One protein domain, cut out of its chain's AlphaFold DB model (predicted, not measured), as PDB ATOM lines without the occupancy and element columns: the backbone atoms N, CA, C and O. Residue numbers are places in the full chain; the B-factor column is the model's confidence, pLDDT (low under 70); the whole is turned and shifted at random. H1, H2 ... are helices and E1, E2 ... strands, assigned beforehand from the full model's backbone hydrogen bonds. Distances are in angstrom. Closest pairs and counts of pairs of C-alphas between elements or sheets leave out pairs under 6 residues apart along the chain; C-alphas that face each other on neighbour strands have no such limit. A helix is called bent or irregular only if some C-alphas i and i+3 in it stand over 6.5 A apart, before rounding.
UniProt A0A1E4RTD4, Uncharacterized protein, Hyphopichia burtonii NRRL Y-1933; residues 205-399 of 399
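This is residues 205 to 399 of the 399 residues of an uncharacterized protein of Hyphopichia burtonii NRRL Y-1933 (UniProt A0A1E4RTD4). A core of three helices, H2, H4 and H6, stands as an up-and-down bundle, with H7 packed on H4 and H6, and H8 across H6. Elsewhere the long H9 starts on H4 and runs past H1, which it crosses; its free end, residues 394 to 399, sticks out. The printed part has 195 residues, with named elements in the order H1, E1, H2 to H9, and is mostly helix; E1 pairs with no named strand. It is compact, with a radius of gyration of the C-alphas of 17.4 A and spans of 57 by 38 by 35 A.

H1, residues 206 to 222, begins with C-alpha 206 at (75.027, 67.705, 85.766) and is 24.2 A long. It has a kink of 27 degrees near residue 216 and is only just irregular: C-alphas 217 and 220 are 6.9 A apart. E1 is residues 229 to 231, antiparallel to residues 234 to 235 in a short pairing. H2, residues 238 to 259, is 31.7 A long. H3 is residues 265 to 268, H4 275 to 289 with 20.5 A, and H5 293 to 296. H6, residues 300 to 319, is 29.2 A long; H7 is residues 323 to 329; H8, residues 341 to 358, is 26.1 A long. H9, residues 370 to 396, is 38.2 A long and ends with C-alpha 396 at (75.675, 76.578, 76.951).

In the bundle, each helix running against the one before it, H2 and H6 touch, closest at the C-alphas of Cys 249 and Ser 305, 5.6 A. H4 touches residues 244 to 252 of H2, closest at Asn 288 and Val 245, C-alphas 5.8 A apart. H4 touches residues 306 to 313 of H6, with the C-alphas of Ala 285 and Asn 309 closest at 6.5 A. H6 and H7 are a helical hairpin at a shallow tilt of 22 degrees. H8 touches H6 at a steep tilt of 44 degrees, closest at the C-alphas of Gln 344 and Val 307, 5.8 A. Residues 370 to 377 of H9 touch H4, with the C-alphas of Gly 370 and Gly 283 closest at 4.3 A. H1 and H9 touch at a steep tilt of 39 degrees, opposite ways. H3 touches H2 only at the corner, only just, with 3 pairs of C-alphas within 8 A. H5 is close to but not clearly touching H2, and E1 is apart from H4. Every O i to N i+4 pair is within hydrogen-bond range in H2, H4, H7 and H9; the figures are 11 of 13 in H1, 15 of 16 in H6 and 13 of 14 in H8, and H3 and H5 are too short for such a pair.

The two C-alphas farthest apart are those of Lys 359 and Gln 398, 58.3 A. The printed part has no cut and ends at residue 399, the chain's last. The links from H7 to H8 and from H8 to H9 are long, 11 residues each. The mean pLDDT of the printed part is 83.6; residues under 70 include 229 to 236, 291 to 297, 361 to 371 and 395 to 399.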
ATOM      1  N   LEU A 205      74.991  64.080  83.149       76.50
ATOM      2  CA  LEU A 205      74.334  65.336  82.807       76.50
ATOM      3  C   LEU A 205      74.079  66.112  84.096       76.50
ATOM      4  O   LEU A 205      72.971  66.089  84.629       76.50
ATOM      5  N   ARG A 206      75.105  66.820  84.587       84.56
ATOM      6  CA  ARG A 206      75.027  67.705  85.766       84.56
ATOM      7  C   ARG A 206      73.730  68.520  85.789       84.56
ATOM      8  O   ARG A 206      73.008  68.485  86.777       84.56
ATOM      9  N   SER A 207      73.376  69.151  84.669       86.88
ATOM     10  CA  SER A 207      72.126  69.910  84.517       86.88
ATOM     11  C   SER A 207      70.864  69.083  84.793       86.88
ATOM     12  O   SER A 207      69.940  69.574  85.427       86.88
ATOM     13  N   SER A 208      70.813  67.831  84.334       89.12
ATOM     14  CA  SER A 208      69.657  66.949  84.520       89.12
ATOM     15  C   SER A 208      69.533  66.472  85.964       89.12
ATOM     16  O   SER A 208      68.420  66.376  86.474       89.12
ATOM     17  N   ILE A 209      70.657  66.226  86.642       90.81
ATOM     18  CA  ILE A 209      70.664  65.874  88.068       90.81
ATOM     19  C   ILE A 209      70.252  67.082  88.917       90.81
ATOM     20  O   ILE A 209      69.411  66.935  89.800       90.81
ATOM     21  N   LEU A 210      70.782  68.274  88.624       92.00
ATOM     22  CA  LEU A 210      70.398  69.515  89.309       92.00
ATOM     23  C   LEU A 210      68.910  69.836  89.107       92.00
ATOM     24  O   LEU A 210      68.229  70.214  90.058       92.00
ATOM     25  N   GLN A 211      68.397  69.656  87.886       93.94
ATOM     26  CA  GLN A 211      66.979  69.852  87.583       93.94
ATOM     27  C   GLN A 211      66.111  68.845  88.341       93.94
ATOM     28  O   GLN A 211      65.103  69.224  88.929       93.94
ATOM     29  N   LEU A 212      66.526  67.577  88.381       94.88
ATOM     30  CA  LEU A 212      65.811  66.548  89.126       94.88
ATOM     31  C   LEU A 212      65.789  66.844  90.631       94.88
ATOM     32  O   LEU A 212      64.738  66.728  91.250       94.88
ATOM     33  N   GLU A 213      66.917  67.253  91.216       95.38
ATOM     34  CA  GLU A 213      66.979  67.661  92.625       95.38
ATOM     35  C   GLU A 213      66.027  68.829  92.907       95.38
ATOM     36  O   GLU A 213      65.271  68.800  93.877       95.38
ATOM     37  N   TYR A 214      66.027  69.839  92.034       95.12
ATOM     38  CA  TYR A 214      65.150  71.000  92.149       95.12
ATOM     39  C   TYR A 214      63.671  70.596  92.114       95.12
ATOM     40  O   TYR A 214      62.884  71.008  92.969       95.12
ATOM     41  N   ASP A 215      63.297  69.733  91.170       95.25
ATOM     42  CA  ASP A 215      61.934  69.228  91.046       95.25
ATOM     43  C   ASP A 215      61.508  68.393  92.261       95.25
ATOM     44  O   ASP A 215      60.384  68.551  92.746       95.25
ATOM     45  N   LEU A 216      62.411  67.567  92.801       95.38
ATOM     46  CA  LEU A 216      62.174  66.780  94.011       95.38
ATOM     47  C   LEU A 216      61.957  67.660  95.244       95.38
ATOM     48  O   LEU A 216      61.046  67.386  96.025       95.38
ATOM     49  N   LEU A 217      62.752  68.717  95.422       94.44
ATOM     50  CA  LEU A 217      62.624  69.634  96.560       94.44
ATOM     51  C   LEU A 217      61.376  70.519  96.471       94.44
ATOM     52  O   LEU A 217      60.799  70.868  97.502       94.44
ATOM     53  N   LEU A 218      60.926  70.866  95.263       92.25
ATOM     54  CA  LEU A 218      59.713  71.663  95.067       92.25
ATOM     55  C   LEU A 218      58.424  70.847  95.043       92.25
ATOM     56  O   LEU A 218      57.355  71.412  95.277       92.25
ATOM     57  N   TRP A 219      58.489  69.546  94.772       93.75
ATOM     58  CA  TRP A 219      57.311  68.680  94.730       93.75
ATOM     59  C   TRP A 219      56.392  68.803  95.969       93.75
ATOM     60  O   TRP A 219      55.191  68.986  95.764       93.75
ATOM     61  N   PRO A 220      56.885  68.846  97.227       88.94
ATOM     62  CA  PRO A 220      56.020  69.001  98.401       88.94
ATOM     63  C   PRO A 220      55.260  70.331  98.430       88.94
ATOM     64  O   PRO A 220      54.168  70.402  98.980       88.94
ATOM     65  N   ALA A 221      55.812  71.392  97.829       86.94
ATOM     66  CA  ALA A 221      55.143  72.691  97.736       86.94
ATOM     67  C   ALA A 221      54.013  72.707  96.690       86.94
ATOM     68  O   ALA A 221      53.196  73.625  96.690       86.94
ATOM     69  N   LYS A 222      53.968  71.707  95.800       87.50
ATOM     70  CA  LYS A 222      52.911  71.527  94.793       87.50
ATOM     71  C   LYS A 222      51.733  70.700  95.319       87.50
ATOM     72  O   LYS A 222      50.726  70.605  94.629       87.50
ATOM     73  N   LEU A 223      51.860  70.085  96.499       86.75
ATOM     74  CA  LEU A 223      50.798  69.275  97.088       86.75
ATOM     75  C   LEU A 223      49.621  70.149  97.524       86.75
ATOM     76  O   LEU A 223      49.789  71.234  98.085       86.75
ATOM     77  N   THR A 224      48.407  69.643  97.323       84.62
ATOM     78  CA  THR A 224      47.212  70.224  97.936       84.62
ATOM     79  C   THR A 224      47.234  70.027  99.451       84.62
ATOM     80  O   THR A 224      47.977  69.199  99.987       84.62
ATOM     81  N   ARG A 225      46.380  70.766 100.171       80.62
ATOM     82  CA  ARG A 225      46.263  70.637 101.634       80.62
ATOM     83  C   ARG A 225      45.926  69.210 102.077       80.62
ATOM     84  O   ARG A 225      46.432  68.780 103.105       80.62
ATOM     85  N   ASP A 226      45.147  68.483 101.280       77.06
ATOM     86  CA  ASP A 226      44.707  67.113 101.577       77.06
ATOM     87  C   ASP A 226      45.852  66.087 101.521       77.06
ATOM     88  O   ASP A 226      45.752  65.005 102.107       77.06
ATOM     89  N   PHE A 227      46.951  66.438 100.843       77.62
ATOM     90  CA  PHE A 227      48.159  65.620 100.715       77.62
ATOM     91  C   PHE A 227      49.382  66.213 101.417       77.62
ATOM     92  O   PHE A 227      50.430  65.575 101.460       77.62
ATOM     93  N   SER A 228      49.262  67.418 101.973       70.31
ATOM     94  CA  SER A 228      50.357  68.100 102.657       70.31
ATOM     95  C   SER A 228      50.592  67.523 104.052       70.31
ATOM     96  O   SER A 228      49.651  67.213 104.786       70.31
ATOM     97  N   VAL A 229      51.862  67.454 104.445       63.59
ATOM     98  CA  VAL A 229      52.280  67.164 105.820       63.59
ATOM     99  C   VAL A 229      52.600  68.490 106.499       63.59
ATOM    100  O   VAL A 229      53.496  69.212 106.065       63.59
ATOM    101  N   ILE A 230      51.817  68.850 107.518       58.50
ATOM    102  CA  ILE A 230      51.965  70.131 108.229       58.50
ATOM    103  C   ILE A 230      52.979  69.987 109.374       58.50
ATOM    104  O   ILE A 230      53.808  70.870 109.574       58.50
ATOM    105  N   THR A 231      52.942  68.854 110.076       60.16
ATOM    106  CA  THR A 231      53.885  68.420 111.121       60.16
ATOM    107  C   THR A 231      53.948  66.892 111.102       60.16
ATOM    108  O   THR A 231      52.960  66.269 110.711       60.16
ATOM    109  N   ASP A 232      55.044  66.283 111.564       53.50
ATOM    110  CA  ASP A 232      55.228  64.817 111.550       53.50
ATOM    111  C   ASP A 232      54.082  64.048 112.248       53.50
ATOM    112  O   ASP A 232      53.716  62.953 111.821       53.50
ATOM    113  N   ASP A 233      53.434  64.661 113.247       54.06
ATOM    114  CA  ASP A 233      52.311  64.068 113.988       54.06
ATOM    115  C   ASP A 233      50.917  64.318 113.375       54.06
ATOM    116  O   ASP A 233      49.919  63.775 113.856       54.06
ATOM    117  N   LEU A 234      50.808  65.139 112.322       57.72
ATOM    118  CA  LEU A 234      49.534  65.523 111.698       57.72
ATOM    119  C   LEU A 234      49.581  65.297 110.185       57.72
ATOM    120  O   LEU A 234      49.867  66.201 109.397       57.72
ATOM    121  N   LEU A 235      49.233  64.073 109.787       61.06
ATOM    122  CA  LEU A 235      48.960  63.723 108.395       61.06
ATOM    123  C   LEU A 235      47.484  63.977 108.075       61.06
ATOM    124  O   LEU A 235      46.600  63.526 108.806       61.06
ATOM    125  N   ALA A 236      47.218  64.671 106.966       60.34
ATOM    126  CA  ALA A 236      45.860  65.020 106.548       60.34
ATOM    127  C   ALA A 236      45.035  63.803 106.078       60.34
ATOM    128  O   ALA A 236      43.821  63.765 106.276       60.34
ATOM    129  N   SER A 237      45.682  62.799 105.472       76.44
ATOM    130  CA  SER A 237      45.029  61.608 104.913       76.44
ATOM    131  C   SER A 237      45.982  60.396 104.821       76.44
ATOM    132  O   SER A 237      47.205  60.572 104.819       76.44
ATOM    133  N   PRO A 238      45.467  59.151 104.711       78.75
ATOM    134  CA  PRO A 238      46.277  57.973 104.363       78.75
ATOM    135  C   PRO A 238      47.019  58.113 103.023       78.75
ATOM    136  O   PRO A 238      48.067  57.512 102.808       78.75
ATOM    137  N   GLU A 239      46.482  58.913 102.110       85.50
ATOM    138  CA  GLU A 239      47.099  59.284 100.844       85.50
ATOM    139  C   GLU A 239      48.336  60.161 101.034       85.50
ATOM    140  O   GLU A 239      49.398  59.841 100.497       85.50
ATOM    141  N   ALA A 240      48.218  61.220 101.844       86.06
ATOM    142  CA  ALA A 240      49.341  62.081 102.220       86.06
ATOM    143  C   ALA A 240      50.500  61.244 102.772       86.06
ATOM    144  O   ALA A 240      51.658  61.442 102.412       86.06
ATOM    145  N   PHE A 241      50.164  60.247 103.593       85.38
ATOM    146  CA  PHE A 241      51.127  59.320 104.162       85.38
ATOM    147  C   PHE A 241      51.922  58.543 103.103       85.38
ATOM    148  O   PHE A 241      53.152  58.515 103.157       85.38
ATOM    149  N   ILE A 242      51.234  57.906 102.146       88.56
ATOM    150  CA  ILE A 242      51.902  57.108 101.109       88.56
ATOM    151  C   ILE A 242      52.864  57.997 100.328       88.56
ATOM    152  O   ILE A 242      54.031  57.636 100.183       88.56
ATOM    153  N   LEU A 243      52.385  59.161  99.876       91.94
ATOM    154  CA  LEU A 243      53.172  60.121  99.106       91.94
ATOM    155  C   LEU A 243      54.410  60.597  99.877       91.94
ATOM    156  O   LEU A 243      55.504  60.620  99.316       91.94
ATOM    157  N   HIS A 244      54.247  60.911 101.163       90.50
ATOM    158  CA  HIS A 244      55.328  61.343 102.050       90.50
ATOM    159  C   HIS A 244      56.434  60.294 102.176       90.50
ATOM    160  O   HIS A 244      57.604  60.599 101.946       90.50
ATOM    161  N   VAL A 245      56.081  59.038 102.469       91.25
ATOM    162  CA  VAL A 245      57.080  57.971 102.635       91.25
ATOM    163  C   VAL A 245      57.835  57.708 101.340       91.25
ATOM    164  O   VAL A 245      59.064  57.600 101.368       91.25
ATOM    165  N   VAL A 246      57.130  57.613 100.206       94.50
ATOM    166  CA  VAL A 246      57.785  57.307  98.926       94.50
ATOM    167  C   VAL A 246      58.679  58.452  98.450       94.50
ATOM    168  O   VAL A 246      59.776  58.198  97.953       94.50
ATOM    169  N   HIS A 247      58.259  59.704  98.647       95.56
ATOM    170  CA  HIS A 247      59.049  60.882  98.284       95.56
ATOM    171  C   HIS A 247      60.291  61.025  99.167       95.56
ATOM    172  O   HIS A 247      61.401  61.125  98.639       95.56
ATOM    173  N   ASN A 248      60.141  60.917 100.490       94.75
ATOM    174  CA  ASN A 248      61.276  60.935 101.413       94.75
ATOM    175  C   ASN A 248      62.257  59.798 101.115       94.75
ATOM    176  O   ASN A 248      63.464  60.012 101.124       94.75
ATOM    177  N   CYS A 249      61.759  58.593 100.813       96.88
ATOM    178  CA  CYS A 249      62.610  57.469 100.425       96.88
ATOM    179  C   CYS A 249      63.454  57.792  99.185       96.88
ATOM    180  O   CYS A 249      64.646  57.484  99.158       96.88
ATOM    181  N   LEU A 250      62.853  58.427  98.175       97.62
ATOM    182  CA  LEU A 250      63.560  58.858  96.973       97.62
ATOM    183  C   LEU A 250      64.606  59.936  97.286       97.62
ATOM    184  O   LEU A 250      65.741  59.800  96.841       97.62
ATOM    185  N   LEU A 251      64.276  60.964  98.072       96.69
ATOM    186  CA  LEU A 251      65.233  62.014  98.448       96.69
ATOM    187  C   LEU A 251      66.400  61.478  99.286       96.69
ATOM    188  O   LEU A 251      67.554  61.810  99.016       96.69
ATOM    189  N   ILE A 252      66.125  60.623 100.275       97.19
ATOM    190  CA  ILE A 252      67.163  59.975 101.089       97.19
ATOM    191  C   ILE A 252      68.068  59.129 100.193       97.19
ATOM    192  O   ILE A 252      69.290  59.221 100.294       97.19
ATOM    193  N   TYR A 253      67.491  58.338  99.284       96.75
ATOM    194  CA  TYR A 253      68.262  57.547  98.326       96.75
ATOM    195  C   TYR A 253      69.090  58.421  97.375       96.75
ATOM    196  O   TYR A 253      70.263  58.122  97.150       96.75
ATOM    197  N   PHE A 254      68.516  59.513  96.863       95.75
ATOM    198  CA  PHE A 254      69.185  60.477  95.988       95.75
ATOM    199  C   PHE A 254      70.434  61.051  96.659       95.75
ATOM    200  O   PHE A 254      71.547  60.880  96.156       95.75
ATOM    201  N   TYR A 255      70.277  61.651  97.840       95.81
ATOM    202  CA  TYR A 255      71.401  62.239  98.563       95.81
ATOM    203  C   TYR A 255      72.393  61.186  99.053       95.81
ATOM    204  O   TYR A 255      73.597  61.404  98.942       95.81
ATOM    205  N   SER A 256      71.920  60.030  99.529       95.31
ATOM    206  CA  SER A 256      72.804  58.940  99.951       95.31
ATOM    207  C   SER A 256      73.694  58.475  98.800       95.31
ATOM    208  O   SER A 256      74.908  58.363  98.963       95.31
ATOM    209  N   THR A 257      73.119  58.270  97.616       93.06
ATOM    210  CA  THR A 257      73.851  57.839  96.415       93.06
ATOM    211  C   THR A 257      74.907  58.861  95.995       93.06
ATOM    212  O   THR A 257      76.036  58.480  95.687       93.06
ATOM    213  N   LEU A 258      74.574  60.155  96.024       92.00
ATOM    214  CA  LEU A 258      75.507  61.221  95.651       92.00
ATOM    215  C   LEU A 258      76.629  61.414  96.676       92.00
ATOM    216  O   LEU A 258      77.775  61.621  96.279       92.00
ATOM    217  N   VAL A 259      76.330  61.283  97.972       92.81
ATOM    218  CA  VAL A 259      77.331  61.354  99.050       92.81
ATOM    219  C   VAL A 259      78.277  60.151  99.027       92.81
ATOM    220  O   VAL A 259      79.485  60.333  99.136       92.81
ATOM    221  N   LYS A 260      77.759  58.933  98.818       89.12
ATOM    222  CA  LYS A 260      78.556  57.697  98.656       89.12
ATOM    223  C   LYS A 260      79.406  57.679  97.380       89.12
ATOM    224  O   LYS A 260      80.124  56.711  97.142       89.12
ATOM    225  N   GLY A 261      79.252  58.691  96.526       71.69
ATOM    226  CA  GLY A 261      79.550  58.677  95.102       71.69
ATOM    227  C   GLY A 261      80.806  57.905  94.698       71.69
ATOM    228  O   GLY A 261      81.930  58.329  94.953       71.69
ATOM    229  N   LYS A 262      80.602  56.839  93.917       55.69
ATOM    230  CA  LYS A 262      81.655  56.109  93.193       55.69
ATOM    231  C   LYS A 262      82.303  56.930  92.055       55.69
ATOM    232  O   LYS A 262      83.212  56.417  91.411       55.69
ATOM    233  N   GLN A 263      81.825  58.149  91.747       59.16
ATOM    234  CA  GLN A 263      82.142  58.857  90.487       59.16
ATOM    235  C   GLN A 263      82.084  60.404  90.541       59.16
ATOM    236  O   GLN A 263      81.749  61.034  89.544       59.16
ATOM    237  N   ASN A 264      82.371  61.050  91.676       70.81
ATOM    238  CA  ASN A 264      82.420  62.526  91.815       70.81
ATOM    239  C   ASN A 264      81.116  63.320  91.537       70.81
ATOM    240  O   ASN A 264      81.126  64.543  91.672       70.81
ATOM    241  N   LEU A 265      79.983  62.668  91.239       76.00
ATOM    242  CA  LEU A 265      78.682  63.322  91.003       76.00
ATOM    243  C   LEU A 265      78.233  64.243  92.152       76.00
ATOM    244  O   LEU A 265      77.687  65.319  91.907       76.00
ATOM    245  N   GLY A 266      78.477  63.844  93.406       79.12
ATOM    246  CA  GLY A 266      78.220  64.694  94.571       79.12
ATOM    247  C   GLY A 266      79.009  66.003  94.497       79.12
ATOM    248  O   GLY A 266      78.440  67.082  94.620       79.12
ATOM    249  N   THR A 267      80.297  65.939  94.161       81.31
ATOM    250  CA  THR A 267      81.145  67.128  93.987       81.31
ATOM    251  C   THR A 267      80.637  68.040  92.869       81.31
ATOM    252  O   THR A 267      80.531  69.249  93.069       81.31
ATOM    253  N   GLU A 268      80.256  67.486  91.716       79.44
ATOM    254  CA  GLU A 268      79.740  68.263  90.574       79.44
ATOM    255  C   GLU A 268      78.411  68.967  90.874       79.44
ATOM    256  O   GLU A 268      78.117  70.036  90.330       79.44
ATOM    257  N   THR A 269      77.615  68.387  91.767       81.44
ATOM    258  CA  THR A 269      76.330  68.934  92.216       81.44
ATOM    259  C   THR A 269      76.436  69.704  93.534       81.44
ATOM    260  O   THR A 269      75.430  70.209  94.033       81.44
ATOM    261  N   ALA A 270      77.642  69.862  94.087       86.25
ATOM    262  CA  ALA A 270      77.888  70.466  95.398       86.25
ATOM    263  C   ALA A 270      77.079  69.808  96.538       86.25
ATOM    264  O   ALA A 270      76.553  70.486  97.422       86.25
ATOM    265  N   ILE A 271      76.974  68.481  96.498       88.81
ATOM    266  CA  ILE A 271      76.410  67.612  97.529       88.81
ATOM    267  C   ILE A 271      77.563  66.857  98.186       88.81
ATOM    268  O   ILE A 271      78.224  66.030  97.563       88.81
ATOM    269  N   LEU A 272      77.803  67.159  99.459       86.81
ATOM    270  CA  LEU A 272      78.902  66.614 100.252       86.81
ATOM    271  C   LEU A 272      78.372  66.072 101.582       86.81
ATOM    272  O   LEU A 272      77.309  66.490 102.048       86.81
ATOM    273  N   ALA A 273      79.133  65.179 102.217       88.69
ATOM    274  CA  ALA A 273      78.869  64.734 103.583       88.69
ATOM    275  C   ALA A 273      79.106  65.891 104.567       88.69
ATOM    276  O   ALA A 273      80.217  66.100 105.047       88.69
ATOM    277  N   VAL A 274      78.064  66.684 104.821       88.69
ATOM    278  CA  VAL A 274      78.094  67.803 105.770       88.69
ATOM    279  C   VAL A 274      76.934  67.700 106.764       88.69
ATOM    280  O   VAL A 274      75.851  67.241 106.381       88.69
ATOM    281  N   PRO A 275      77.099  68.184 108.011       88.25
ATOM    282  CA  PRO A 275      76.075  68.063 109.053       88.25
ATOM    283  C   PRO A 275      74.698  68.608 108.658       88.25
ATOM    284  O   PRO A 275      73.679  68.048 109.045       88.25
ATOM    285  N   GLY A 276      74.638  69.682 107.860       88.62
ATOM    286  CA  GLY A 276      73.366  70.249 107.395       88.62
ATOM    287  C   GLY A 276      72.557  69.286 106.517       88.62
ATOM    288  O   GLY A 276      71.353  69.143 106.713       88.62
ATOM    289  N   LEU A 277      73.223  68.579 105.597       91.62
ATOM    290  CA  LEU A 277      72.583  67.567 104.755       91.62
ATOM    291  C   LEU A 277      72.170  66.343 105.579       91.62
ATOM    292  O   LEU A 277      71.087  65.799 105.385       91.62
ATOM    293  N   TYR A 278      73.014  65.908 106.512       93.44
ATOM    294  CA  TYR A 278      72.712  64.732 107.328       93.44
ATOM    295  C   TYR A 278      71.563  65.006 108.303       93.44
ATOM    296  O   TYR A 278      70.690  64.158 108.450       93.44
ATOM    297  N   ASN A 279      71.469  66.214 108.866       90.31
ATOM    298  CA  ASN A 279      70.295  66.657 109.626       90.31
ATOM    299  C   ASN A 279      69.012  66.625 108.784       90.31
ATOM    300  O   ASN A 279      67.973  66.167 109.257       90.31
ATOM    301  N   PHE A 280      69.081  67.069 107.526       91.44
ATOM    302  CA  PHE A 280      67.955  67.000 106.594       91.44
ATOM    303  C   PHE A 280      67.511  65.549 106.330       91.44
ATOM    304  O   PHE A 280      66.328  65.226 106.450       91.44
ATOM    305  N   ILE A 281      68.463  64.653 106.050       94.62
ATOM    306  CA  ILE A 281      68.216  63.215 105.853       94.62
ATOM    307  C   ILE A 281      67.634  62.570 107.118       94.62
ATOM    308  O   ILE A 281      66.659  61.822 107.031       94.62
ATOM    309  N   ALA A 282      68.194  62.878 108.290       91.56
ATOM    310  CA  ALA A 282      67.737  62.362 109.577       91.56
ATOM    311  C   ALA A 282      66.295  62.796 109.869       91.56
ATOM    312  O   ALA A 282      65.483  61.966 110.276       91.56
ATOM    313  N   GLY A 283      65.950  64.060 109.599       88.00
ATOM    314  CA  GLY A 283      64.589  64.579 109.743       88.00
ATOM    315  C   GLY A 283      63.575  63.813 108.888       88.00
ATOM    316  O   GLY A 283      62.579  63.317 109.412       88.00
ATOM    317  N   MET A 284      63.866  63.621 107.595       90.56
ATOM    318  CA  MET A 284      63.006  62.827 106.701       90.56
ATOM    319  C   MET A 284      62.866  61.371 107.171       90.56
ATOM    320  O   MET A 284      61.769  60.812 107.183       90.56
ATOM    321  N   ALA A 285      63.970  60.743 107.584       91.69
ATOM    322  CA  ALA A 285      63.964  59.358 108.047       91.69
ATOM    323  C   ALA A 285      63.188  59.184 109.362       91.69
ATOM    324  O   ALA A 285      62.434  58.221 109.499       91.69
ATOM    325  N   ARG A 286      63.305  60.133 110.300       87.44
ATOM    326  CA  ARG A 286      62.536  60.153 111.555       87.44
ATOM    327  C   ARG A 286      61.044  60.148 111.275       87.44
ATOM    328  O   ARG A 286      60.329  59.291 111.795       87.44
ATOM    329  N   SER A 287      60.618  61.059 110.404       83.31
ATOM    330  CA  SER A 287      59.232  61.169 109.965       83.31
ATOM    331  C   SER A 287      58.746  59.857 109.344       83.31
ATOM    332  O   SER A 287      57.653  59.401 109.656       83.31
ATOM    333  N   ASN A 288      59.598  59.172 108.568       88.00
ATOM    334  CA  ASN A 288      59.297  57.868 107.976       88.00
ATOM    335  C   ASN A 288      59.263  56.689 108.966       88.00
ATOM    336  O   ASN A 288      58.602  55.699 108.657       88.00
ATOM    337  N   PHE A 289      59.946  56.738 110.112       87.12
ATOM    338  CA  PHE A 289      59.954  55.633 111.087       87.12
ATOM    339  C   PHE A 289      58.887  55.750 112.174       87.12
ATOM    340  O   PHE A 289      58.389  54.725 112.634       87.12
ATOM    341  N   ARG A 290      58.490  56.967 112.562       77.06
ATOM    342  CA  ARG A 290      57.538  57.203 113.666       77.06
ATOM    343  C   ARG A 290      56.066  56.915 113.333       77.06
ATOM    344  O   ARG A 290      55.191  57.110 114.174       77.06
ATOM    345  N   ILE A 291      55.756  56.418 112.137       68.50
ATOM    346  CA  ILE A 291      54.365  56.167 111.739       68.50
ATOM    347  C   ILE A 291      53.773  54.921 112.412       68.50
ATOM    348  O   ILE A 291      54.394  53.861 112.481       68.50
ATOM    349  N   LYS A 292      52.500  55.033 112.821       63.50
ATOM    350  CA  LYS A 292      51.678  53.940 113.364       63.50
ATOM    351  C   LYS A 292      51.512  52.780 112.370       63.50
ATOM    352  O   LYS A 292      51.066  52.971 111.238       63.50
ATOM    353  N   GLU A 293      51.761  51.556 112.835       61.03
ATOM    354  CA  GLU A 293      51.698  50.318 112.035       61.03
ATOM    355  C   GLU A 293      50.345  50.065 111.358       61.03
ATOM    356  O   GLU A 293      50.307  49.515 110.257       61.03
ATOM    357  N   SER A 294      49.244  50.563 111.935       57.47
ATOM    358  CA  SER A 294      47.895  50.452 111.362       57.47
ATOM    359  C   SER A 294      47.755  51.077 109.964       57.47
ATOM    360  O   SER A 294      46.808  50.762 109.247       57.47
ATOM    361  N   ILE A 295      48.675  51.968 109.578       57.34
ATOM    362  CA  ILE A 295      48.710  52.627 108.264       57.34
ATOM    363  C   ILE A 295      49.656  51.883 107.294       57.34
ATOM    364  O   ILE A 295      49.427  51.863 106.086       57.34
ATOM    365  N   ILE A 296      50.683  51.201 107.815       59.47
ATOM    366  CA  ILE A 296      51.776  50.576 107.046       59.47
ATOM    367  C   ILE A 296      51.322  49.286 106.335       59.47
ATOM    368  O   ILE A 296      51.801  48.966 105.249       59.47
ATOM    369  N   GLY A 297      50.356  48.555 106.900       62.12
ATOM    370  CA  GLY A 297      50.028  47.182 106.486       62.12
ATOM    371  C   GLY A 297      49.367  46.986 105.111       62.12
ATOM    372  O   GLY A 297      49.054  45.842 104.766       62.12
ATOM    373  N   ARG A 298      49.114  48.046 104.329       72.62
ATOM    374  CA  ARG A 298      48.352  47.950 103.065       72.62
ATOM    375  C   ARG A 298      49.206  47.916 101.806       72.62
ATOM    376  O   ARG A 298      48.775  47.312 100.827       72.62
ATOM    377  N   TRP A 299      50.356  48.585 101.805       86.50
ATOM    378  CA  TRP A 299      51.227  48.690 100.635       86.50
ATOM    379  C   TRP A 299      52.656  48.317 101.027       86.50
ATOM    380  O   TRP A 299      53.293  49.025 101.805       86.50
ATOM    381  N   THR A 300      53.169  47.215 100.479       89.00
ATOM    382  CA  THR A 300      54.524  46.714 100.775       89.00
ATOM    383  C   THR A 300      55.622  47.729 100.502       89.00
ATOM    384  O   THR A 300      56.598  47.752 101.247       89.00
ATOM    385  N   ILE A 301      55.443  48.610  99.510       92.25
ATOM    386  CA  ILE A 301      56.414  49.668  99.196       92.25
ATOM    387  C   ILE A 301      56.736  50.556 100.403       92.25
ATOM    388  O   ILE A 301      57.855  51.031 100.523       92.25
ATOM    389  N   ILE A 302      55.796  50.744 101.333       90.88
ATOM    390  CA  ILE A 302      56.015  51.540 102.548       90.88
ATOM    391  C   ILE A 302      57.007  50.838 103.477       90.88
ATOM    392  O   ILE A 302      57.949  51.461 103.967       90.88
ATOM    393  N   GLY A 303      56.812  49.535 103.699       90.56
ATOM    394  CA  GLY A 303      57.743  48.715 104.473       90.56
ATOM    395  C   GLY A 303      59.115  48.655 103.805       90.56
ATOM    396  O   GLY A 303      60.127  48.892 104.461       90.56
ATOM    397  N   ASP A 304      59.135  48.442 102.489       94.12
ATOM    398  CA  ASP A 304      60.359  48.427 101.687       94.12
ATOM    399  C   ASP A 304      61.117  49.762 101.798       94.12
ATOM    400  O   ASP A 304      62.309  49.772 102.098       94.12
ATOM    401  N   SER A 305      60.428  50.900 101.666       95.12
ATOM    402  CA  SER A 305      61.013  52.238 101.816       95.12
ATOM    403  C   SER A 305      61.652  52.460 103.184       95.12
ATOM    404  O   SER A 305      62.726  53.054 103.268       95.12
ATOM    405  N   GLN A 306      61.040  51.980 104.269       92.94
ATOM    406  CA  GLN A 306      61.641  52.102 105.600       92.94
ATOM    407  C   GLN A 306      62.918  51.263 105.730       92.94
ATOM    408  O   GLN A 306      63.914  51.759 106.256       92.94
ATOM    409  N   VAL A 307      62.937  50.038 105.197       95.62
ATOM    410  CA  VAL A 307      64.151  49.202 105.175       95.62
ATOM    411  C   VAL A 307      65.265  49.878 104.370       95.62
ATOM    412  O   VAL A 307      66.404  49.946 104.831       95.62
ATOM    413  N   ILE A 308      64.941  50.441 103.203       97.12
ATOM    414  CA  ILE A 308      65.903  51.157 102.350       97.12
ATOM    415  C   ILE A 308      66.437  52.420 103.037       97.12
ATOM    416  O   ILE A 308      67.637  52.690 102.966       97.12
ATOM    417  N   ASN A 309      65.592  53.174 103.742       96.75
ATOM    418  CA  ASN A 309      66.034  54.335 104.513       96.75
ATOM    419  C   ASN A 309      66.977  53.932 105.645       96.75
ATOM    420  O   ASN A 309      68.025  54.553 105.796       96.75
ATOM    421  N   ALA A 310      66.654  52.873 106.393       97.06
ATOM    422  CA  ALA A 310      67.517  52.379 107.463       97.06
ATOM    423  C   ALA A 310      68.889  51.948 106.924       97.06
ATOM    424  O   ALA A 310      69.912  52.349 107.475       97.06
ATOM    425  N   ARG A 311      68.915  51.231 105.790       97.12
ATOM    426  CA  ARG A 311      70.157  50.900 105.075       97.12
ATOM    427  C   ARG A 311      70.961  52.153 104.720       97.12
ATOM    428  O   ARG A 311      72.134  52.233 105.058       97.12
ATOM    429  N   ASN A 312      70.338  53.138 104.071       97.19
ATOM    430  CA  ASN A 312      71.030  54.362 103.660       97.19
ATOM    431  C   ASN A 312      71.574  55.158 104.857       97.19
ATOM    432  O   ASN A 312      72.645  55.745 104.742       97.19
ATOM    433  N   LEU A 313      70.859  55.194 105.986       97.06
ATOM    434  CA  LEU A 313      71.318  55.864 107.207       97.06
ATOM    435  C   LEU A 313      72.538  55.167 107.817       97.06
ATOM    436  O   LEU A 313      73.481  55.855 108.197       97.06
ATOM    437  N   LEU A 314      72.543  53.830 107.877       96.12
ATOM    438  CA  LEU A 314      73.707  53.062 108.335       96.12
ATOM    439  C   LEU A 314      74.923  53.318 107.438       96.12
ATOM    440  O   LEU A 314      75.970  53.719 107.935       96.12
ATOM    441  N   GLU A 315      74.762  53.188 106.119       95.38
ATOM    442  CA  GLU A 315      75.846  53.419 105.153       95.38
ATOM    443  C   GLU A 315      76.382  54.859 105.205       95.38
ATOM    444  O   GLU A 315      77.578  55.089 105.061       95.38
ATOM    445  N   LEU A 316      75.520  55.859 105.421       95.56
ATOM    446  CA  LEU A 316      75.964  57.245 105.594       95.56
ATOM    447  C   LEU A 316      76.680  57.462 106.931       95.56
ATOM    448  O   LEU A 316      77.650  58.216 106.978       95.56
ATOM    449  N   ASN A 317      76.240  56.796 108.000       93.94
ATOM    450  CA  ASN A 317      76.906  56.855 109.297       93.94
ATOM    451  C   ASN A 317      78.328  56.261 109.250       93.94
ATOM    452  O   ASN A 317      79.192  56.711 109.995       93.94
ATOM    453  N   GLU A 318      78.590  55.297 108.362       92.56
ATOM    454  CA  GLU A 318      79.944  54.775 108.109       92.56
ATOM    455  C   GLU A 318      80.865  55.799 107.419       92.56
ATOM    456  O   GLU A 318      82.083  55.739 107.576       92.56
ATOM    457  N   ILE A 319      80.305  56.747 106.657       92.75
ATOM    458  CA  ILE A 319      81.070  57.798 105.961       92.75
ATOM    459  C   ILE A 319      81.383  58.957 106.903       92.75
ATOM    460  O   ILE A 319      82.504  59.464 106.930       92.75
ATOM    461  N   MET A 320      80.374  59.408 107.645       90.94
ATOM    462  CA  MET A 320      80.506  60.430 108.672       90.94
ATOM    463  C   MET A 320      79.671  59.993 109.866       90.94
ATOM    464  O   MET A 320      78.442  59.980 109.788       90.94
ATOM    465  N   GLU A 321      80.347  59.682 110.971       90.12
ATOM    466  CA  GLU A 321      79.684  59.357 112.229       90.12
ATOM    467  C   GLU A 321      78.796  60.533 112.648       90.12
ATOM    468  O   GLU A 321      79.280  61.618 112.984       90.12
ATOM    469  N   PHE A 322      77.480  60.329 112.589       89.88
ATOM    470  CA  PHE A 322      76.497  61.378 112.819       89.88
ATOM    471  C   PHE A 322      75.454  60.887 113.813       89.88
ATOM    472  O   PHE A 322      74.633  60.016 113.516       89.88
ATOM    473  N   TYR A 323      75.522  61.430 115.026       88.25
ATOM    474  CA  TYR A 323      74.786  60.931 116.184       88.25
ATOM    475  C   TYR A 323      73.267  60.893 115.956       88.25
ATOM    476  O   TYR A 323      72.590  59.948 116.362       88.25
ATOM    477  N   GLU A 324      72.725  61.864 115.227       88.38
ATOM    478  CA  GLU A 324      71.300  61.977 114.942       88.38
ATOM    479  C   GLU A 324      70.768  60.805 114.110       88.38
ATOM    480  O   GLU A 324      69.609  60.429 114.284       88.38
ATOM    481  N   PHE A 325      71.579  60.168 113.257       92.00
ATOM    482  CA  PHE A 325      71.140  58.952 112.561       92.00
ATOM    483  C   PHE A 325      70.870  57.814 113.532       92.00
ATOM    484  O   PHE A 325      69.883  57.099 113.370       92.00
ATOM    485  N   LYS A 326      71.689  57.682 114.576       89.69
ATOM    486  CA  LYS A 326      71.510  56.652 115.602       89.69
ATOM    487  C   LYS A 326      70.225  56.889 116.385       89.69
ATOM    488  O   LYS A 326      69.432  55.963 116.522       89.69
ATOM    489  N   LEU A 327      69.969  58.137 116.791       88.06
ATOM    490  CA  LEU A 327      68.713  58.533 117.444       88.06
ATOM    491  C   LEU A 327      67.490  58.190 116.588       88.06
ATOM    492  O   LEU A 327      66.488  57.693 117.088       88.06
ATOM    493  N   VAL A 328      67.570  58.433 115.281       89.38
ATOM    494  CA  VAL A 328      66.474  58.135 114.353       89.38
ATOM    495  C   VAL A 328      66.279  56.629 114.163       89.38
ATOM    496  O   VAL A 328      65.141  56.157 114.146       89.38
ATOM    497  N   LEU A 329      67.367  55.865 114.062       92.06
ATOM    498  CA  LEU A 329      67.339  54.413 113.869       92.06
ATOM    499  C   LEU A 329      66.755  53.647 115.068       92.06
ATOM    500  O   LEU A 329      66.274  52.533 114.869       92.06
ATOM    501  N   VAL A 330      66.686  54.237 116.269       89.06
ATOM    502  CA  VAL A 330      65.948  53.667 117.422       89.06
ATOM    503  C   VAL A 330      64.497  53.335 117.058       89.06
ATOM    504  O   VAL A 330      63.956  52.322 117.509       89.06
ATOM    505  N   HIS A 331      63.878  54.148 116.200       87.88
ATOM    506  CA  HIS A 331      62.491  53.969 115.774       87.88
ATOM    507  C   HIS A 331      62.319  52.921 114.656       87.88
ATOM    508  O   HIS A 331      61.188  52.588 114.296       87.88
ATOM    509  N   PHE A 332      63.406  52.377 114.095       91.25
ATOM    510  CA  PHE A 332      63.322  51.345 113.064       91.25
ATOM    511  C   PHE A 332      62.956  49.977 113.661       91.25
ATOM    512  O   PHE A 332      63.657  49.411 114.506       91.25
ATOM    513  N   ASN A 333      61.859  49.409 113.157       88.31
ATOM    514  CA  ASN A 333      61.330  48.109 113.561       88.31
ATOM    515  C   ASN A 333      61.039  47.229 112.345       88.31
ATOM    516  O   ASN A 333      60.723  47.735 111.264       88.31
ATOM    517  N   LYS A 334      61.108  45.906 112.542       89.31
ATOM    518  CA  LYS A 334      60.774  44.926 111.502       89.31
ATOM    519  C   LYS A 334      59.334  45.106 111.044       89.31
ATOM    520  O   LYS A 334      58.440  45.303 111.862       89.31
ATOM    521  N   LYS A 335      59.116  44.994 109.738       84.69
ATOM    522  CA  LYS A 335      57.795  45.015 109.118       84.69
ATOM    523  C   LYS A 335      57.389  43.618 108.702       84.69
ATOM    524  O   LYS A 335      58.211  42.836 108.225       84.69
ATOM    525  N   GLU A 336      56.105  43.333 108.864       78.81
ATOM    526  CA  GLU A 336      55.509  42.054 108.477       78.81
ATOM    527  C   GLU A 336      55.446  41.894 106.952       78.81
ATOM    528  O   GLU A 336      55.644  40.802 106.427       78.81
ATOM    529  N   LYS A 337      55.206  42.994 106.226       79.62
ATOM    530  CA  LYS A 337      55.010  43.000 104.771       79.62
ATOM    531  C   LYS A 337      56.126  43.776 104.074       79.62
ATOM    532  O   LYS A 337      56.079  45.001 103.998       79.62
ATOM    533  N   THR A 338      57.112  43.051 103.548       86.81
ATOM    534  CA  THR A 338      58.222  43.596 102.749       86.81
ATOM    535  C   THR A 338      58.664  42.599 101.676       86.81
ATOM    536  O   THR A 338      58.621  41.385 101.872       86.81
ATOM    537  N   ASN A 339      59.104  43.115 100.532       87.50
ATOM    538  CA  ASN A 339      59.680  42.356  99.425       87.50
ATOM    539  C   ASN A 339      61.138  41.916  99.664       87.50
ATOM    540  O   ASN A 339      61.670  41.142  98.857       87.50
ATOM    541  N   ILE A 340      61.778  42.411 100.730       92.56
ATOM    542  CA  ILE A 340      63.220  42.298 101.015       92.56
ATOM    543  C   ILE A 340      63.487  41.830 102.456       92.56
ATOM    544  O   ILE A 340      64.263  42.429 103.199       92.56
ATOM    545  N   ILE A 341      62.850  40.723 102.852       92.25
ATOM    546  CA  ILE A 341      62.893  40.161 104.218       92.25
ATOM    547  C   ILE A 341      64.326  39.876 104.696       92.25
ATOM    548  O   ILE A 341      64.671  40.179 105.838       92.25
ATOM    549  N   GLU A 342      65.170  39.303 103.837       93.00
ATOM    550  CA  GLU A 342      66.563  38.985 104.180       93.00
ATOM    551  C   GLU A 342      67.369  40.254 104.485       93.00
ATOM    552  O   GLU A 342      68.032  40.332 105.522       93.00
ATOM    553  N   LEU A 343      67.233  41.282 103.638       94.50
ATOM    554  CA  LEU A 343      67.858  42.584 103.861       94.50
ATOM    555  C   LEU A 343      67.318  43.237 105.138       94.50
ATOM    556  O   LEU A 343      68.110  43.686 105.959       94.50
ATOM    557  N   GLN A 344      65.999  43.225 105.363       95.19
ATOM    558  CA  GLN A 344      65.397  43.747 106.594       95.19
ATOM    559  C   GLN A 344      66.003  43.099 107.842       95.19
ATOM    560  O   GLN A 344      66.310  43.799 108.803       95.19
ATOM    561  N   ASN A 345      66.168  41.775 107.846       95.38
ATOM    562  CA  ASN A 345      66.753  41.068 108.983       95.38
ATOM    563  C   ASN A 345      68.210  41.478 109.217       95.38
ATOM    564  O   ASN A 345      68.580  41.723 110.363       95.38
ATOM    565  N   SER A 346      69.005  41.599 108.150       96.56
ATOM    566  CA  SER A 346      70.389  42.078 108.235       96.56
ATOM    567  C   SER A 346      70.465  43.497 108.807       96.56
ATOM    568  O   SER A 346      71.149  43.724 109.803       96.56
ATOM    569  N   ILE A 347      69.698  44.437 108.243       96.88
ATOM    570  CA  ILE A 347      69.673  45.841 108.677       96.88
ATOM    571  C   ILE A 347      69.165  45.969 110.113       96.88
ATOM    572  O   ILE A 347      69.743  46.704 110.905       96.88
ATOM    573  N   TYR A 348      68.115  45.234 110.483       95.69
ATOM    574  CA  TYR A 348      67.594  45.262 111.848       95.69
ATOM    575  C   TYR A 348      68.642  44.813 112.865       95.69
ATOM    576  O   TYR A 348      68.800  45.472 113.887       95.69
ATOM    577  N   ASN A 349      69.373  43.732 112.583       95.25
ATOM    578  CA  ASN A 349      70.427  43.259 113.478       95.25
ATOM    579  C   ASN A 349      71.550  44.298 113.606       95.25
ATOM    580  O   ASN A 349      71.909  44.646 114.723       95.25
ATOM    581  N   GLN A 350      72.006  44.884 112.491       95.31
ATOM    582  CA  GLN A 350      73.016  45.953 112.513       95.31
ATOM    583  C   GLN A 350      72.576  47.163 113.351       95.31
ATOM    584  O   GLN A 350      73.359  47.695 114.135       95.31
ATOM    585  N   VAL A 351      71.308  47.579 113.231       93.56
ATOM    586  CA  VAL A 351      70.750  48.657 114.060       93.56
ATOM    587  C   VAL A 351      70.769  48.278 115.541       93.56
ATOM    588  O   VAL A 351      71.154  49.102 116.366       93.56
ATOM    589  N   ARG A 352      70.369  47.053 115.905       92.44
ATOM    590  CA  ARG A 352      70.351  46.619 117.313       92.44
ATOM    591  C   ARG A 352      71.756  46.559 117.902       92.44
ATOM    592  O   ARG A 352      71.966  47.142 118.961       92.44
ATOM    593  N   ASP A 353      72.709  45.988 117.172       91.31
ATOM    594  CA  ASP A 353      74.113  45.922 117.589       91.31
ATOM    595  C   ASP A 353      74.697  47.329 117.816       91.31
ATOM    596  O   ASP A 353      75.365  47.586 118.818       91.31
ATOM    597  N   MET A 354      74.406  48.280 116.920       89.81
ATOM    598  CA  MET A 354      74.844  49.676 117.052       89.81
ATOM    599  C   MET A 354      74.259  50.354 118.304       89.81
ATOM    600  O   MET A 354      74.979  51.042 119.028       89.81
ATOM    601  N   LEU A 355      72.963  50.166 118.574       87.12
ATOM    602  CA  LEU A 355      72.279  50.809 119.701       87.12
ATOM    603  C   LEU A 355      72.687  50.221 121.060       87.12
ATOM    604  O   LEU A 355      72.832  50.967 122.031       87.12
ATOM    605  N   GLU A 356      72.898  48.905 121.136       84.06
ATOM    606  CA  GLU A 356      73.338  48.224 122.359       84.06
ATOM    607  C   GLU A 356      74.749  48.652 122.781       84.06
ATOM    608  O   GLU A 356      74.992  48.897 123.967       84.06
ATOM    609  N   ASN A 357      75.661  48.816 121.819       79.44
ATOM    610  CA  ASN A 357      77.036  49.238 122.087       79.44
ATOM    611  C   ASN A 357      77.133  50.667 122.649       79.44
ATOM    612  O   ASN A 357      78.024  50.950 123.452       79.44
ATOM    613  N   GLU A 358      76.216  51.560 122.270       76.50
ATOM    614  CA  GLU A 358      76.289  52.988 122.617       76.50
ATOM    615  C   GLU A 358      75.349  53.423 123.746       76.50
ATOM    616  O   GLU A 358      75.408  54.572 124.181       76.50
ATOM    617  N   LYS A 359      74.514  52.514 124.274       74.81
ATOM    618  CA  LYS A 359      73.524  52.802 125.335       74.81
ATOM    619  C   LYS A 359      72.597  53.976 124.990       74.81
ATOM    620  O   LYS A 359      72.216  54.757 125.863       74.81
ATOM    621  N   ILE A 360      72.243  54.106 123.715       70.56
ATOM    622  CA  ILE A 360      71.335  55.152 123.243       70.56
ATOM    623  C   ILE A 360      69.910  54.753 123.629       70.56
ATOM    624  O   ILE A 360      69.394  53.725 123.185       70.56
ATOM    625  N   HIS A 361      69.278  55.568 124.470       63.50
ATOM    626  CA  HIS A 361      67.872  55.434 124.835       63.50
ATOM    627  C   HIS A 361      67.032  56.472 124.086       63.50
ATOM    628  O   HIS A 361      67.543  57.521 123.701       63.50
ATOM    629  N   ASP A 362      65.755  56.151 123.871       63.78
ATOM    630  CA  ASP A 362      64.776  57.080 123.302       63.78
ATOM    631  C   ASP A 362      64.686  58.309 124.220       63.78
ATOM    632  O   ASP A 362      64.267  58.180 125.373       63.78
ATOM    633  N   ASP A 363      65.173  59.461 123.751       60.38
ATOM    634  CA  ASP A 363      65.110  60.735 124.469       60.38
ATOM    635  C   ASP A 363      63.922  61.549 123.930       60.38
ATOM    636  O   ASP A 363      63.997  62.075 122.813       60.38
ATOM    637  N   PRO A 364      62.827  61.676 124.702       54.97
ATOM    638  CA  PRO A 364      61.659  62.448 124.299       54.97
ATOM    639  C   PRO A 364      61.941  63.951 124.147       54.97
ATOM    640  O   PRO A 364      61.155  64.636 123.499       54.97
ATOM    641  N   GLU A 365      63.019  64.486 124.738       49.44
ATOM    642  CA  GLU A 365      63.380  65.912 124.661       49.44
ATOM    643  C   GLU A 365      64.324  66.241 123.493       49.44
ATOM    644  O   GLU A 365      64.436  67.405 123.103       49.44
ATOM    645  N   ALA A 366      64.930  65.236 122.849       55.06
ATOM    646  CA  ALA A 366      65.714  65.399 121.615       55.06
ATOM    647  C   ALA A 366      64.836  65.644 120.365       55.06
ATOM    648  O   ALA A 366      65.309  65.569 119.223       55.06
ATOM    649  N   ASP A 367      63.552  65.939 120.581       54.16
ATOM    650  CA  ASP A 367      62.502  66.132 119.588       54.16
ATOM    651  C   ASP A 367      62.621  67.493 118.884       54.16
ATOM    652  O   ASP A 367      61.758  68.373 118.932       54.16
ATOM    653  N   LEU A 368      63.761  67.692 118.225       57.72
ATOM    654  CA  LEU A 368      63.936  68.771 117.269       57.72
ATOM    655  C   LEU A 368      63.022  68.493 116.074       57.72
ATOM    656  O   LEU A 368      63.220  67.525 115.338       57.72
ATOM    657  N   ASP A 369      62.032  69.370 115.912       61.03
ATOM    658  CA  ASP A 369      61.051  69.404 114.829       61.03
ATOM    659  C   ASP A 369      61.735  69.298 113.452       61.03
ATOM    660  O   ASP A 369      62.237  70.284 112.897       61.03
ATOM    661  N   GLY A 370      61.773  68.076 112.908       64.25
ATOM    662  CA  GLY A 370      62.410  67.754 111.631       64.25
ATOM    663  C   GLY A 370      61.822  68.554 110.470       64.25
ATOM    664  O   GLY A 370      62.532  68.843 109.504       64.25
ATOM    665  N   SER A 371      60.572  69.014 110.603       68.62
ATOM    666  CA  SER A 371      59.905  69.853 109.608       68.62
ATOM    667  C   SER A 371      60.570  71.227 109.454       68.62
ATOM    668  O   SER A 371      60.682  71.737 108.337       68.62
ATOM    669  N   LYS A 372      61.107  71.818 110.532       72.56
ATOM    670  CA  LYS A 372      61.816  73.111 110.464       72.56
ATOM    671  C   LYS A 372      63.115  72.991 109.682       72.56
ATOM    672  O   LYS A 372      63.389  73.817 108.813       72.56
ATOM    673  N   VAL A 373      63.900  71.956 109.980       74.94
ATOM    674  CA  VAL A 373      65.145  71.660 109.255       74.94
ATOM    675  C   VAL A 373      64.833  71.372 107.789       74.94
ATOM    676  O   VAL A 373      65.513  71.895 106.905       74.94
ATOM    677  N   TYR A 374      63.770  70.606 107.534       80.62
ATOM    678  CA  TYR A 374      63.310  70.277 106.193       80.62
ATOM    679  C   TYR A 374      63.015  71.524 105.357       80.62
ATOM    680  O   TYR A 374      63.605  71.702 104.291       80.62
ATOM    681  N   TRP A 375      62.142  72.411 105.843       82.31
ATOM    682  CA  TRP A 375      61.716  73.581 105.076       82.31
ATOM    683  C   TRP A 375      62.854  74.570 104.825       82.31
ATOM    684  O   TRP A 375      62.997  75.053 103.702       82.31
ATOM    685  N   VAL A 376      63.710  74.810 105.824       86.19
ATOM    686  CA  VAL A 376      64.881  75.687 105.664       86.19
ATOM    687  C   VAL A 376      65.864  75.109 104.650       86.19
ATOM    688  O   VAL A 376      66.285  75.821 103.739       86.19
ATOM    689  N   PHE A 377      66.216  73.823 104.769       88.81
ATOM    690  CA  PHE A 377      67.131  73.182 103.826       88.81
ATOM    691  C   PHE A 377      66.561  73.202 102.408       88.81
ATOM    692  O   PHE A 377      67.249  73.632 101.482       88.81
ATOM    693  N   ARG A 378      65.293  72.805 102.244       90.06
ATOM    694  CA  ARG A 378      64.588  72.818 100.960       90.06
ATOM    695  C   ARG A 378      64.648  74.196 100.310       90.06
ATOM    696  O   ARG A 378      65.019  74.278  99.140       90.06
ATOM    697  N   ASP A 379      64.292  75.259 101.031       87.50
ATOM    698  CA  ASP A 379      64.221  76.613 100.465       87.50
ATOM    699  C   ASP A 379      65.592  77.132 100.053       87.50
ATOM    700  O   ASP A 379      65.776  77.570  98.916       87.50
ATOM    701  N   VAL A 380      66.578  77.019 100.945       90.00
ATOM    702  CA  VAL A 380      67.947  77.462 100.656       90.00
ATOM    703  C   VAL A 380      68.522  76.669  99.485       90.00
ATOM    704  O   VAL A 380      69.057  77.258  98.544       90.00
ATOM    705  N   ARG A 381      68.372  75.340  99.492       92.38
ATOM    706  CA  ARG A 381      68.912  74.484  98.434       92.38
ATOM    707  C   ARG A 381      68.220  74.727  97.097       92.38
ATOM    708  O   ARG A 381      68.915  74.844  96.093       92.38
ATOM    709  N   SER A 382      66.899  74.888  97.071       89.06
ATOM    710  CA  SER A 382      66.155  75.179  95.835       89.06
ATOM    711  C   SER A 382      66.565  76.522  95.224       89.06
ATOM    712  O   SER A 382      66.738  76.616  94.008       89.06
ATOM    713  N   LEU A 383      66.804  77.550  96.049       89.19
ATOM    714  CA  LEU A 383      67.331  78.843  95.590       89.19
ATOM    715  C   LEU A 383      68.746  78.717  95.006       89.19
ATOM    716  O   LEU A 383      69.034  79.268  93.937       89.19
ATOM    717  N   CYS A 384      69.625  77.958  95.668       89.88
ATOM    718  CA  CYS A 384      70.961  77.667  95.148       89.88
ATOM    719  C   CYS A 384      70.895  76.917  93.811       89.88
ATOM    720  O   CYS A 384      71.596  77.283  92.868       89.88
ATOM    721  N   LEU A 385      70.029  75.908  93.703       90.38
ATOM    722  CA  LEU A 385      69.834  75.129  92.481       90.38
ATOM    723  C   LEU A 385      69.318  75.982  91.327       90.38
ATOM    724  O   LEU A 385      69.849  75.876  90.226       90.38
ATOM    725  N   SER A 386      68.358  76.877  91.573       88.12
ATOM    726  CA  SER A 386      67.873  77.816  90.552       88.12
ATOM    727  C   SER A 386      69.011  78.678  89.990       88.12
ATOM    728  O   SER A 386      69.101  78.867  88.776       88.12
ATOM    729  N   SER A 387      69.928  79.128  90.852       86.44
ATOM    730  CA  SER A 387      71.105  79.902  90.438       86.44
ATOM    731  C   SER A 387      72.112  79.058  89.641       86.44
ATOM    732  O   SER A 387      72.638  79.524  88.629       86.44
ATOM    733  N   LEU A 388      72.359  77.809  90.056       85.75
ATOM    734  CA  LEU A 388      73.246  76.871  89.350       85.75
ATOM    735  C   LEU A 388      72.700  76.496  87.966       85.75
ATOM    736  O   LEU A 388      73.444  76.508  86.989       85.75
ATOM    737  N   LEU A 389      71.399  76.218  87.871       86.94
ATOM    738  CA  LEU A 389      70.722  75.908  86.613       86.94
ATOM    739  C   LEU A 389      70.767  77.098  85.650       86.94
ATOM    740  O   LEU A 389      71.089  76.921  84.477       86.94
ATOM    741  N   PHE A 390      70.516  78.318  86.137       84.00
ATOM    742  CA  PHE A 390      70.624  79.528  85.317       84.00
ATOM    743  C   PHE A 390      72.027  79.692  84.713       84.00
ATOM    744  O   PHE A 390      72.157  79.945  83.514       84.00
ATOM    745  N   HIS A 391      73.074  79.488  85.517       79.12
ATOM    746  CA  HIS A 391      74.462  79.558  85.058       79.12
ATOM    747  C   HIS A 391      74.796  78.474  84.014       79.12
ATOM    748  O   HIS A 391      75.474  78.734  83.014       79.12
ATOM    749  N   ASP A 392      74.311  77.247  84.208       76.31
ATOM    750  CA  ASP A 392      74.513  76.152  83.252       76.31
ATOM    751  C   ASP A 392      73.798  76.421  81.913       76.31
ATOM    752  O   ASP A 392      74.323  76.091  80.848       76.31
ATOM    753  N   HIS A 393      72.637  77.080  81.929       77.69
ATOM    754  CA  HIS A 393      71.948  77.494  80.703       77.69
ATOM    755  C   HIS A 393      72.645  78.657  79.984       77.69
ATOM    756  O   HIS A 393      72.715  78.650  78.754       77.69
ATOM    757  N   SER A 394      73.188  79.637  80.714       72.25
ATOM    758  CA  SER A 394      73.870  80.793  80.113       72.25
ATOM    759  C   SER A 394      75.238  80.455  79.519       72.25
ATOM    760  O   SER A 394      75.675  81.099  78.573       72.25
ATOM    761  N   THR A 395      75.928  79.456  80.067       69.69
ATOM    762  CA  THR A 395      77.222  78.996  79.537       69.69
ATOM    763  C   THR A 395      77.063  78.164  78.266       69.69
ATOM    764  O   THR A 395      77.863  78.307  77.348       69.69
ATOM    765  N   ARG A 396      75.993  77.362  78.159       61.19
ATOM    766  CA  ARG A 396      75.675  76.578  76.951       61.19
ATOM    767  C   ARG A 396      75.161  77.406  75.774       61.19
ATOM    768  O   ARG A 396      75.265  76.953  74.646       61.19
ATOM    769  N   SER A 397      74.584  78.585  76.008       60.25
ATOM    770  CA  SER A 397      74.125  79.475  74.929       60.25
ATOM    771  C   SER A 397      75.241  80.334  74.320       60.25
ATOM    772  O   SER A 397      75.010  81.012  73.321       60.25
ATOM    773  N   GLN A 398      76.436  80.316  74.918       49.28
ATOM    774  CA  GLN A 398      77.626  81.035  74.451       49.28
ATOM    775  C   GLN A 398      78.649  80.130  73.741       49.28
ATOM    776  O   GLN A 398      79.582  80.650  73.129       49.28
ATOM    777  N   SER A 399      78.481  78.806  73.828       44.69
ATOM    778  CA  SER A 399      79.244  77.776  73.104       44.69
ATOM    779  C   SER A 399      78.493  77.309  71.869       44.69
ATOM    780  O   SER A 399      79.146  77.124  70.820       44.69
TER     781      SER A 399